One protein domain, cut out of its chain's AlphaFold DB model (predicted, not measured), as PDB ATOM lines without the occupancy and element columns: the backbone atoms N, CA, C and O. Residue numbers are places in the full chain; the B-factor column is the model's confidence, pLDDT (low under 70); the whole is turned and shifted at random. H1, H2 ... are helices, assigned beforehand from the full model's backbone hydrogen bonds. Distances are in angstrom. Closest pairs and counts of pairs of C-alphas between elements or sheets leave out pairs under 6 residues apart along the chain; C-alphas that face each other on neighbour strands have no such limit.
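AT A GLANCE: This is residues 15 to 90 of the 205 residues of an uncharacterized protein of Staphylococcus agnetis (UniProt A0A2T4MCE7). A compact cluster of helices that cross one another: H3 lies on one side and H5 on the opposite side, with H1, H4 and H2 between them. H3 and H4 make a helical hairpin, H2 packs on residues 41 to 45 of H3, and residues 84 to 89, of which 87 to 89 belong to H6, stick out from the body. The printed part has 76 residues with six named helices, in the order H1 to H6, and no named strand; the class is all helix. It is compact, with a radius of gyration of the C-alphas of 11.4 A, and rounded, spanning 33 by 28 by 21 A.

HOW THE PARTS SIT: Start at H1, residues 15 to 27; it and H3, residues 41 to 57, are the hubs, touching three helices each. H1 touches H3 with residues 21 to 25 alone, opposite ways at a steep tilt of 48 degrees; the closest C-alphas are those of Val 25 and Lys 48, 6.2 A apart. Look next at H2, residues 30 to 36, which touches H3 at residues 41 to 45 alone; the closest C-alphas, those of Ala 34 and Lys 41, are 5.4 A apart, and the tilt of 72 degrees is only just about perpendicular. H4, residues 60 to 67, forms a hairpin with H3, opposite ways at a steep tilt of 40 degrees, and their closest C-alphas, those of Ile 51 and Ala 63, are 5.2 A apart. H4 also touches H1, at its residues 17 to 21 alone, with the C-alphas of Ser 17 and Phe 61 closest at 5.3 A. H5, residues 70 to 85, only just touches H1, with 3 pairs of C-alphas within 8 A, about perpendicular at 79 degrees; Ile 20 and Phe 80 have the closest C-alphas, 6.7 A apart. H3 and H5 are apart. H6, residues 87 to 90, touches no helix but is near H5, the C-alphas of His 83 and Tyr 90 being closest at 6.5 A. In H1 to H5 every O i to N i+4 pair is within hydrogen-bond range; H6 is too short for such a pair.

IN THESE COORDINATES: Find C-alpha 15 at (108.476, 200.855, 205.147); from there H1 runs 16.8 A to Glu 27. H2 measures 10.1 A. H3, the longest, begins at C-alpha 41, (127.963, 194.893, 187.112), and runs 24.8 A. H4 measures 10.8 A, H5 22.7 A and H6 5.4 A, ending at C-alpha 90, (112.499, 201.953, 184.219).

THE WHOLE: The C-alphas farthest apart, those of Glu 57 and Glu 88, stand 32.7 A from each other. The printed part has no cut, and its five links are tight. Mean pLDDT of the printed part is 87.2; residue 90 alone is under 70.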
ATOM      1  N   THR A  15     109.198 201.073 206.406       86.62
ATOM      2  CA  THR A  15     108.476 200.855 205.147       86.62
ATOM      3  C   THR A  15     109.267 201.319 203.923       86.62
ATOM      4  O   THR A  15     109.318 200.619 202.919       86.62
ATOM      5  N   LYS A  16     109.946 202.477 203.993       87.06
ATOM      6  CA  LYS A  16     110.763 202.963 202.871       87.06
ATOM      7  C   LYS A  16     111.967 202.053 202.636       87.06
ATOM      8  O   LYS A  16     112.298 201.777 201.489       87.06
ATOM      9  N   SER A  17     112.601 201.567 203.703       87.88
ATOM     10  CA  SER A  17     113.721 200.630 203.573       87.88
ATOM     11  C   SER A  17     113.302 199.288 202.965       87.88
ATOM     12  O   SER A  17     114.024 198.763 202.123       87.88
ATOM     13  N   GLU A  18     112.124 198.773 203.324       90.12
ATOM     14  CA  GLU A  18     111.566 197.535 202.764       90.12
ATOM     15  C   GLU A  18     111.265 197.688 201.268       90.12
ATOM     16  O   GLU A  18     111.756 196.894 200.468       90.12
ATOM     17  N   ASN A  19     110.583 198.769 200.875       90.88
ATOM     18  CA  ASN A  19     110.268 199.040 199.469       90.88
ATOM     19  C   ASN A  19     111.528 199.204 198.606       90.88
ATOM     20  O   ASN A  19     111.577 198.722 197.478       90.88
ATOM     21  N   ILE A  20     112.569 199.868 199.127       90.19
ATOM     22  CA  ILE A  20     113.844 200.019 198.411       90.19
ATOM     23  C   ILE A  20     114.515 198.655 198.218       90.19
ATOM     24  O   ILE A  20     115.028 198.374 197.135       90.19
ATOM     25  N   VAL A  21     114.520 197.799 199.243       91.19
ATOM     26  CA  VAL A  21     115.080 196.445 199.128       91.19
ATOM     27  C   VAL A  21     114.312 195.627 198.097       91.19
ATOM     28  O   VAL A  21     114.933 195.036 197.213       91.19
ATOM     29  N   GLU A  22     112.982 195.628 198.161       90.81
ATOM     30  CA  GLU A  22     112.141 194.915 197.201       90.81
ATOM     31  C   GLU A  22     112.384 195.406 195.769       90.81
ATOM     32  O   GLU A  22     112.611 194.602 194.862       90.81
ATOM     33  N   TRP A  23     112.468 196.721 195.579       90.44
ATOM     34  CA  TRP A  23     112.786 197.330 194.293       90.44
ATOM     35  C   TRP A  23     114.155 196.890 193.753       90.44
ATOM     36  O   TRP A  23     114.266 196.471 192.597       90.44
ATOM     37  N   ILE A  24     115.202 196.891 194.586       88.88
ATOM     38  CA  ILE A  24     116.545 196.427 194.196       88.88
ATOM     39  C   ILE A  24     116.530 194.936 193.827       88.88
ATOM     40  O   ILE A  24     117.174 194.515 192.852       88.88
ATOM     41  N   VAL A  25     115.813 194.116 194.599       87.62
ATOM     42  CA  VAL A  25     115.780 192.657 194.436       87.62
ATOM     43  C   VAL A  25     114.932 192.238 193.228       87.62
ATOM     44  O   VAL A  25     115.360 191.370 192.460       87.62
ATOM     45  N   SER A  26     113.797 192.879 192.982       85.19
ATOM     46  CA  SER A  26     112.792 192.391 192.026       85.19
ATOM     47  C   SER A  26     112.741 193.204 190.731       85.19
ATOM     48  O   SER A  26     112.719 192.650 189.622       85.19
ATOM     49  N   GLU A  27     112.777 194.526 190.844       82.19
ATOM     50  CA  GLU A  27     112.394 195.420 189.750       82.19
ATOM     51  C   GLU A  27     113.611 195.966 189.010       82.19
ATOM     52  O   GLU A  27     113.703 195.843 187.782       82.19
ATOM     53  N   VAL A  28     114.598 196.476 189.750       84.38
ATOM     54  CA  VAL A  28     115.671 197.269 189.163       84.38
ATOM     55  C   VAL A  28     116.657 196.436 188.344       84.38
ATOM     56  O   VAL A  28     117.091 195.333 188.711       84.38
ATOM     57  N   HIS A  29     117.067 196.999 187.208       83.50
ATOM     58  CA  HIS A  29     118.084 196.401 186.361       83.50
ATOM     59  C   HIS A  29     119.491 196.731 186.893       83.50
ATOM     60  O   HIS A  29     119.891 197.887 186.972       83.50
ATOM     61  N   TRP A  30     120.289 195.698 187.171       85.31
ATOM     62  CA  TRP A  30     121.694 195.754 187.610       85.31
ATOM     63  C   TRP A  30     122.595 196.718 186.816       85.31
ATOM     64  O   TRP A  30     123.492 197.316 187.398       85.31
ATOM     65  N   LYS A  31     122.357 196.903 185.509       85.50
ATOM     66  CA  LYS A  31     123.053 197.930 184.701       85.50
ATOM     67  C   LYS A  31     122.810 199.350 185.225       85.50
ATOM     68  O   LYS A  31     123.756 200.109 185.324       85.50
ATOM     69  N   LEU A  32     121.574 199.681 185.583       85.88
ATOM     70  CA  LEU A  32     121.218 201.025 186.021       85.88
ATOM     71  C   LEU A  32     121.862 201.363 187.367       85.88
ATOM     72  O   LEU A  32     122.412 202.445 187.538       85.88
ATOM     73  N   LEU A  33     121.876 200.405 188.295       86.75
ATOM     74  CA  LEU A  33     122.619 200.546 189.547       86.75
ATOM     75  C   LEU A  33     124.134 200.622 189.317       86.75
ATOM     76  O   LEU A  33     124.807 201.400 189.974       86.75
ATOM     77  N   ALA A  34     124.681 199.826 188.395       88.56
ATOM     78  CA  ALA A  34     126.112 199.835 188.086       88.56
ATOM     79  C   ALA A  34     126.574 201.192 187.535       88.56
ATOM     80  O   ALA A  34     127.583 201.718 188.003       88.56
ATOM     81  N   ASP A  35     125.807 201.752 186.597       87.62
ATOM     82  CA  ASP A  35     126.114 203.023 185.940       87.62
ATOM     83  C   ASP A  35     126.022 204.202 186.936       87.62
ATOM     84  O   ASP A  35     126.881 205.078 186.923       87.62
ATOM     85  N   ASN A  36     125.046 204.199 187.855       87.38
ATOM     86  CA  ASN A  36     124.871 205.281 188.839       87.38
ATOM     87  C   ASN A  36     125.758 205.159 190.089       87.38
ATOM     88  O   ASN A  36     126.038 206.157 190.747       87.38
ATOM     89  N   LEU A  37     126.190 203.948 190.449       87.06
ATOM     90  CA  LEU A  37     127.054 203.722 191.615       87.06
ATOM     91  C   LEU A  37     128.546 203.694 191.262       87.06
ATOM     92  O   LEU A  37     129.366 203.464 192.155       87.06
ATOM     93  N   ASP A  38     128.885 203.885 189.984       86.81
ATOM     94  CA  ASP A  38     130.232 203.723 189.427       86.81
ATOM     95  C   ASP A  38     130.869 202.386 189.860       86.81
ATOM     96  O   ASP A  38     131.983 202.284 190.386       86.81
ATOM     97  N   LYS A  39     130.079 201.310 189.732       88.00
ATOM     98  CA  LYS A  39     130.478 199.948 190.104       88.00
ATOM     99  C   LYS A  39     130.374 199.011 188.924       88.00
ATOM    100  O   LYS A  39     129.514 199.115 188.057       88.00
ATOM    101  N   LYS A  40     131.219 197.981 188.945       90.75
ATOM    102  CA  LYS A  40     131.106 196.877 187.995       90.75
ATOM    103  C   LYS A  40     129.793 196.134 188.229       90.75
ATOM    104  O   LYS A  40     129.394 195.856 189.358       90.75
ATOM    105  N   LYS A  41     129.178 195.714 187.128       88.31
ATOM    106  CA  LYS A  41     127.963 194.893 187.112       88.31
ATOM    107  C   LYS A  41     128.047 193.636 187.990       88.31
ATOM    108  O   LYS A  41     127.064 193.270 188.627       88.31
ATOM    109  N   SER A  42     129.213 192.992 188.037       88.69
ATOM    110  CA  SER A  42     129.460 191.821 188.886       88.69
ATOM    111  C   SER A  42     129.359 192.150 190.377       88.69
ATOM    112  O   SER A  42     128.776 191.382 191.131       88.69
ATOM    113  N   THR A  43     129.861 193.311 190.799       89.44
ATOM    114  CA  THR A  43     129.774 193.775 192.189       89.44
ATOM    115  C   THR A  43     128.325 194.039 192.590       89.44
ATOM    116  O   THR A  43     127.896 193.584 193.642       89.44
ATOM    117  N   ILE A  44     127.541 194.684 191.721       90.75
ATOM    118  CA  ILE A  44     126.110 194.920 191.963       90.75
ATOM    119  C   ILE A  44     125.328 193.607 192.085       90.75
ATOM    120  O   ILE A  44     124.417 193.508 192.903       90.75
ATOM    121  N   PHE A  45     125.688 192.582 191.309       89.19
ATOM    122  CA  PHE A  45     125.068 191.263 191.433       89.19
ATOM    123  C   PHE A  45     125.330 190.631 192.810       89.19
ATOM    124  O   PHE A  45     124.407 190.096 193.425       89.19
ATOM    125  N   VAL A  46     126.562 190.741 193.316       90.94
ATOM    126  CA  VAL A  46     126.916 190.280 194.668       90.94
ATOM    127  C   VAL A  46     126.157 191.078 195.728       90.94
ATOM    128  O   VAL A  46     125.547 190.473 196.602       90.94
ATOM    129  N   TYR A  47     126.106 192.406 195.608       91.25
ATOM    130  CA  TYR A  47     125.360 193.267 196.530       91.25
ATOM    131  C   TYR A  47     123.881 192.911 196.575       91.25
ATOM    132  O   TYR A  47     123.315 192.755 197.647       91.25
ATOM    133  N   LYS A  48     123.255 192.695 195.417       90.81
ATOM    134  CA  LYS A  48     121.856 192.275 195.335       90.81
ATOM    135  C   LYS A  48     121.606 190.952 196.062       90.81
ATOM    136  O   LYS A  48     120.599 190.817 196.753       90.81
ATOM    137  N   LYS A  49     122.525 189.992 195.929       91.44
ATOM    138  CA  LYS A  49     122.460 188.716 196.652       91.44
ATOM    139  C   LYS A  49     122.602 188.921 198.166       91.44
ATOM    140  O   LYS A  49     121.764 188.429 198.910       91.44
ATOM    141  N   GLN A  50     123.595 189.699 198.596       91.12
ATOM    142  CA  GLN A  50     123.840 190.002 200.011       91.12
ATOM    143  C   GLN A  50     122.670 190.748 200.662       91.12
ATOM    144  O   GLN A  50     122.287 190.426 201.780       91.12
ATOM    145  N   ILE A  51     122.078 191.716 199.956       91.12
ATOM    146  CA  ILE A  51     120.902 192.452 200.431       91.12
ATOM    147  C   ILE A  51     119.738 191.491 200.628       91.12
ATOM    148  O   ILE A  51     119.088 191.556 201.665       91.12
ATOM    149  N   LYS A  52     119.499 190.585 199.672       90.75
ATOM    150  CA  LYS A  52     118.432 189.591 199.785       90.75
ATOM    151  C   LYS A  52     118.627 188.711 201.025       90.75
ATOM    152  O   LYS A  52     117.745 188.683 201.876       90.75
ATOM    153  N   GLU A  53     119.795 188.090 201.162       90.94
ATOM    154  CA  GLU A  53     120.120 187.202 202.290       90.94
ATOM    155  C   GLU A  53     120.007 187.935 203.642       90.94
ATOM    156  O   GLU A  53     119.287 187.498 204.536       90.94
ATOM    157  N   MET A  54     120.618 189.116 203.780       88.50
ATOM    158  CA  MET A  54     120.587 189.862 205.045       88.50
ATOM    159  C   MET A  54     119.232 190.501 205.360       88.50
ATOM    160  O   MET A  54     118.926 190.746 206.533       88.50
ATOM    161  N   SER A  55     118.420 190.796 204.342       88.69
ATOM    162  CA  SER A  55     117.062 191.305 204.548       88.69
ATOM    163  C   SER A  55     116.131 190.242 205.128       88.69
ATOM    164  O   SER A  55     115.269 190.591 205.930       88.69
ATOM    165  N   GLU A  56     116.346 188.968 204.778       86.00
ATOM    166  CA  GLU A  56     115.601 187.822 205.311       86.00
ATOM    167  C   GLU A  56     116.034 187.492 206.753       86.00
ATOM    168  O   GLU A  56     115.195 187.163 207.588       86.00
ATOM    169  N   GLU A  57     117.326 187.624 207.076       86.06
ATOM    170  CA  GLU A  57     117.864 187.292 208.407       86.06
ATOM    171  C   GLU A  57     117.643 188.374 209.474       86.06
ATOM    172  O   GLU A  57     117.456 188.061 210.652       86.06
ATOM    173  N   LYS A  58     117.739 189.653 209.096       85.12
ATOM    174  CA  LYS A  58     117.725 190.778 210.042       85.12
ATOM    175  C   LYS A  58     116.630 191.779 209.698       85.12
ATOM    176  O   LYS A  58     115.510 191.690 210.186       85.12
ATOM    177  N   SER A  59     116.981 192.806 208.926       86.94
ATOM    178  CA  SER A  59     116.061 193.861 208.509       86.94
ATOM    179  C   SER A  59     116.561 194.542 207.242       86.94
ATOM    180  O   SER A  59     117.770 194.643 207.015       86.94
ATOM    181  N   ALA A  60     115.629 195.069 206.450       86.50
ATOM    182  CA  ALA A  60     115.926 195.784 205.212       86.50
ATOM    183  C   ALA A  60     116.882 196.974 205.426       86.50
ATOM    184  O   ALA A  60     117.855 197.129 204.690       86.50
ATOM    185  N   PHE A  61     116.664 197.777 206.474       87.31
ATOM    186  CA  PHE A  61     117.537 198.908 206.798       87.31
ATOM    187  C   PHE A  61     118.965 198.466 207.145       87.31
ATOM    188  O   PHE A  61     119.927 199.063 206.664       87.31
ATOM    189  N   TYR A  62     119.105 197.396 207.934       87.44
ATOM    190  CA  TYR A  62     120.415 196.848 208.275       87.44
ATOM    191  C   TYR A  62     121.144 196.320 207.033       87.44
ATOM    192  O   TYR A  62     122.313 196.628 206.828       87.44
ATOM    193  N   ALA A  63     120.440 195.585 206.167       88.62
ATOM    194  CA  ALA A  63     121.010 195.049 204.936       88.62
ATOM    195  C   ALA A  63     121.518 196.161 203.999       88.62
ATOM    196  O   ALA A  63     122.617 196.057 203.456       88.62
ATOM    197  N   LEU A  64     120.749 197.244 203.842       87.44
ATOM    198  CA  LEU A  64     121.156 198.394 203.030       87.44
ATOM    199  C   LEU A  64     122.365 199.129 203.623       87.44
ATOM    200  O   LEU A  64     123.259 199.508 202.872       87.44
ATOM    201  N   GLY A  65     122.396 199.320 204.944       85.81
ATOM    202  CA  GLY A  65     123.491 200.016 205.624       85.81
ATOM    203  C   GLY A  65     124.809 199.239 205.639       85.81
ATOM    204  O   GLY A  65     125.871 199.853 205.615       85.81
ATOM    205  N   GLU A  66     124.749 197.908 205.651       88.25
ATOM    206  CA  GLU A  66     125.941 197.053 205.614       88.25
ATOM    207  C   GLU A  66     126.530 196.954 204.195       88.25
ATOM    208  O   GLU A  66     127.747 196.919 204.017       88.25
ATOM    209  N   VAL A  67     125.674 196.915 203.167       88.00
ATOM    210  CA  VAL A  67     126.109 196.708 201.774       88.00
ATOM    211  C   VAL A  67     126.507 198.010 201.081       88.00
ATOM    212  O   VAL A  67     127.454 198.018 200.290       88.00
ATOM    213  N   PHE A  68     125.802 199.110 201.353       88.56
ATOM    214  CA  PHE A  68     126.055 200.393 200.705       88.56
ATOM    215  C   PHE A  68     126.754 201.381 201.629       88.56
ATOM    216  O   PHE A  68     126.425 201.527 202.803       88.56
ATOM    217  N   THR A  69     127.674 202.157 201.057       88.06
ATOM    218  CA  THR A  69     128.173 203.359 201.729       88.06
ATOM    219  C   THR A  69     127.101 204.447 201.743       88.06
ATOM    220  O   THR A  69     126.169 204.443 200.941       88.06
ATOM    221  N   LEU A  70     127.259 205.441 202.614       84.25
ATOM    222  CA  LEU A  70     126.304 206.544 202.766       84.25
ATOM    223  C   LEU A  70     126.014 207.281 201.445       84.25
ATOM    224  O   LEU A  70     124.863 207.566 201.125       84.25
ATOM    225  N   ASN A  71     127.053 207.518 200.641       86.38
ATOM    226  CA  ASN A  71     126.918 208.165 199.334       86.38
ATOM    227  C   ASN A  71     126.149 207.286 198.341       86.38
ATOM    228  O   ASN A  71     125.321 207.781 197.584       86.38
ATOM    229  N   GLN A  72     126.404 205.977 198.360       87.25
ATOM    230  CA  GLN A  72     125.708 205.022 197.499       87.25
ATOM    231  C   GLN A  72     124.241 204.889 197.894       87.25
ATOM    232  O   GLN A  72     123.377 204.804 197.031       87.25
ATOM    233  N   LEU A  73     123.959 204.909 199.193       88.69
ATOM    234  CA  LEU A  73     122.608 204.819 199.714       88.69
ATOM    235  C   LEU A  73     121.786 206.059 199.327       88.69
ATOM    236  O   LEU A  73     120.636 205.912 198.921       88.69
ATOM    237  N   ASN A  74     122.387 207.253 199.343       87.94
ATOM    238  CA  ASN A  74     121.747 208.464 198.818       87.94
ATOM    239  C   ASN A  74     121.429 208.340 197.320       87.94
ATOM    240  O   ASN A  74     120.288 208.573 196.931       87.94
ATOM    241  N   ALA A  75     122.384 207.883 196.503       88.44
ATOM    242  CA  ALA A  75     122.158 207.666 195.072       88.44
ATOM    243  C   ALA A  75     121.045 206.632 194.809       88.44
ATOM    244  O   ALA A  75     120.188 206.826 193.954       88.44
ATOM    245  N   VAL A  76     121.007 205.542 195.581       89.19
ATOM    246  CA  VAL A  76     119.942 204.529 195.498       89.19
ATOM    247  C   VAL A  76     118.580 205.120 195.866       89.19
ATOM    248  O   VAL A  76     117.593 204.808 195.205       89.19
ATOM    249  N   ILE A  77     118.508 205.974 196.891       88.19
ATOM    250  CA  ILE A  77     117.262 206.650 197.277       88.19
ATOM    251  C   ILE A  77     116.790 207.601 196.176       88.19
ATOM    252  O   ILE A  77     115.595 207.632 195.892       88.19
ATOM    253  N   GLU A  78     117.692 208.370 195.568       88.94
ATOM    254  CA  GLU A  78     117.356 209.270 194.459       88.94
ATOM    255  C   GLU A  78     116.784 208.492 193.273       88.94
ATOM    256  O   GLU A  78     115.707 208.830 192.786       88.94
ATOM    257  N   LEU A  79     117.433 207.392 192.884       88.75
ATOM    258  CA  LEU A  79     116.940 206.526 191.814       88.75
ATOM    259  C   LEU A  79     115.603 205.868 192.155       88.75
ATOM    260  O   LEU A  79     114.752 205.718 191.285       88.75
ATOM    261  N   PHE A  80     115.409 205.466 193.411       88.81
ATOM    262  CA  PHE A  80     114.138 204.908 193.856       88.81
ATOM    263  C   PHE A  80     113.019 205.953 193.796       88.81
ATOM    264  O   PHE A  80     111.917 205.643 193.353       88.81
ATOM    265  N   ASN A  81     113.283 207.195 194.203       88.94
ATOM    266  CA  ASN A  81     112.287 208.258 194.097       88.94
ATOM    267  C   ASN A  81     111.974 208.571 192.616       88.94
ATOM    268  O   ASN A  81     110.802 208.657 192.266       88.94
ATOM    269  N   ASP A  82     112.983 208.645 191.736       87.56
ATOM    270  CA  ASP A  82     112.779 208.845 190.287       87.56
ATOM    271  C   ASP A  82     112.003 207.680 189.653       87.56
ATOM    272  O   ASP A  82     111.173 207.886 188.775       87.56
ATOM    273  N   HIS A  83     112.199 206.450 190.134       86.19
ATOM    274  CA  HIS A  83     111.393 205.299 189.725       86.19
ATOM    275  C   HIS A  83     109.920 205.434 190.130       86.19
ATOM    276  O   HIS A  83     109.033 205.082 189.355       86.19
ATOM    277  N   VAL A  84     109.651 205.936 191.338       86.19
ATOM    278  CA  VAL A  84     108.282 206.177 191.820       86.19
ATOM    279  C   VAL A  84     107.607 207.302 191.027       86.19
ATOM    280  O   VAL A  84     106.417 207.207 190.735       86.19
ATOM    281  N   GLU A  85     108.351 208.344 190.648       86.38
ATOM    282  CA  GLU A  85     107.836 209.476 189.863       86.38
ATOM    283  C   GLU A  85     107.691 209.155 188.366       86.38
ATOM    284  O   GLU A  85     106.761 209.624 187.706       86.38
ATOM    285  N   HIS A  86     108.591 208.337 187.818       84.25
ATOM    286  CA  HIS A  86     108.688 208.042 186.390       84.25
ATOM    287  C   HIS A  86     108.872 206.544 186.100       84.25
ATOM    288  O   HIS A  86     109.883 206.150 185.506       84.25
ATOM    289  N   PRO A  87     107.882 205.688 186.420       76.94
ATOM    290  CA  PRO A  87     108.000 204.239 186.236       76.94
ATOM    291  C   PRO A  87     108.247 203.838 184.770       76.94
ATOM    292  O   PRO A  87     108.962 202.874 184.500       76.94
ATOM    293  N   GLU A  88     107.749 204.627 183.808       75.38
ATOM    294  CA  GLU A  88     107.907 204.385 182.365       75.38
ATOM    295  C   GLU A  88     109.372 204.318 181.904       75.38
ATOM    296  O   GLU A  88     109.701 203.560 180.992       75.38
ATOM    297  N   LYS A  89     110.276 205.077 182.542       72.31
ATOM    298  CA  LYS A  89     111.708 205.097 182.184       72.31
ATOM    299  C   LYS A  89     112.433 203.814 182.592       72.31
ATOM    300  O   LYS A  89     113.482 203.488 182.035       72.31
ATOM    301  N   TYR A  90     111.887 203.111 183.578       69.69
ATOM    302  CA  TYR A  90     112.499 201.953 184.219       69.69
ATOM    303  C   TYR A  90     111.802 200.637 183.868       69.69
ATOM    304  O   TYR A  90     112.316 199.569 184.221       69.69
TER     305      TYR A  90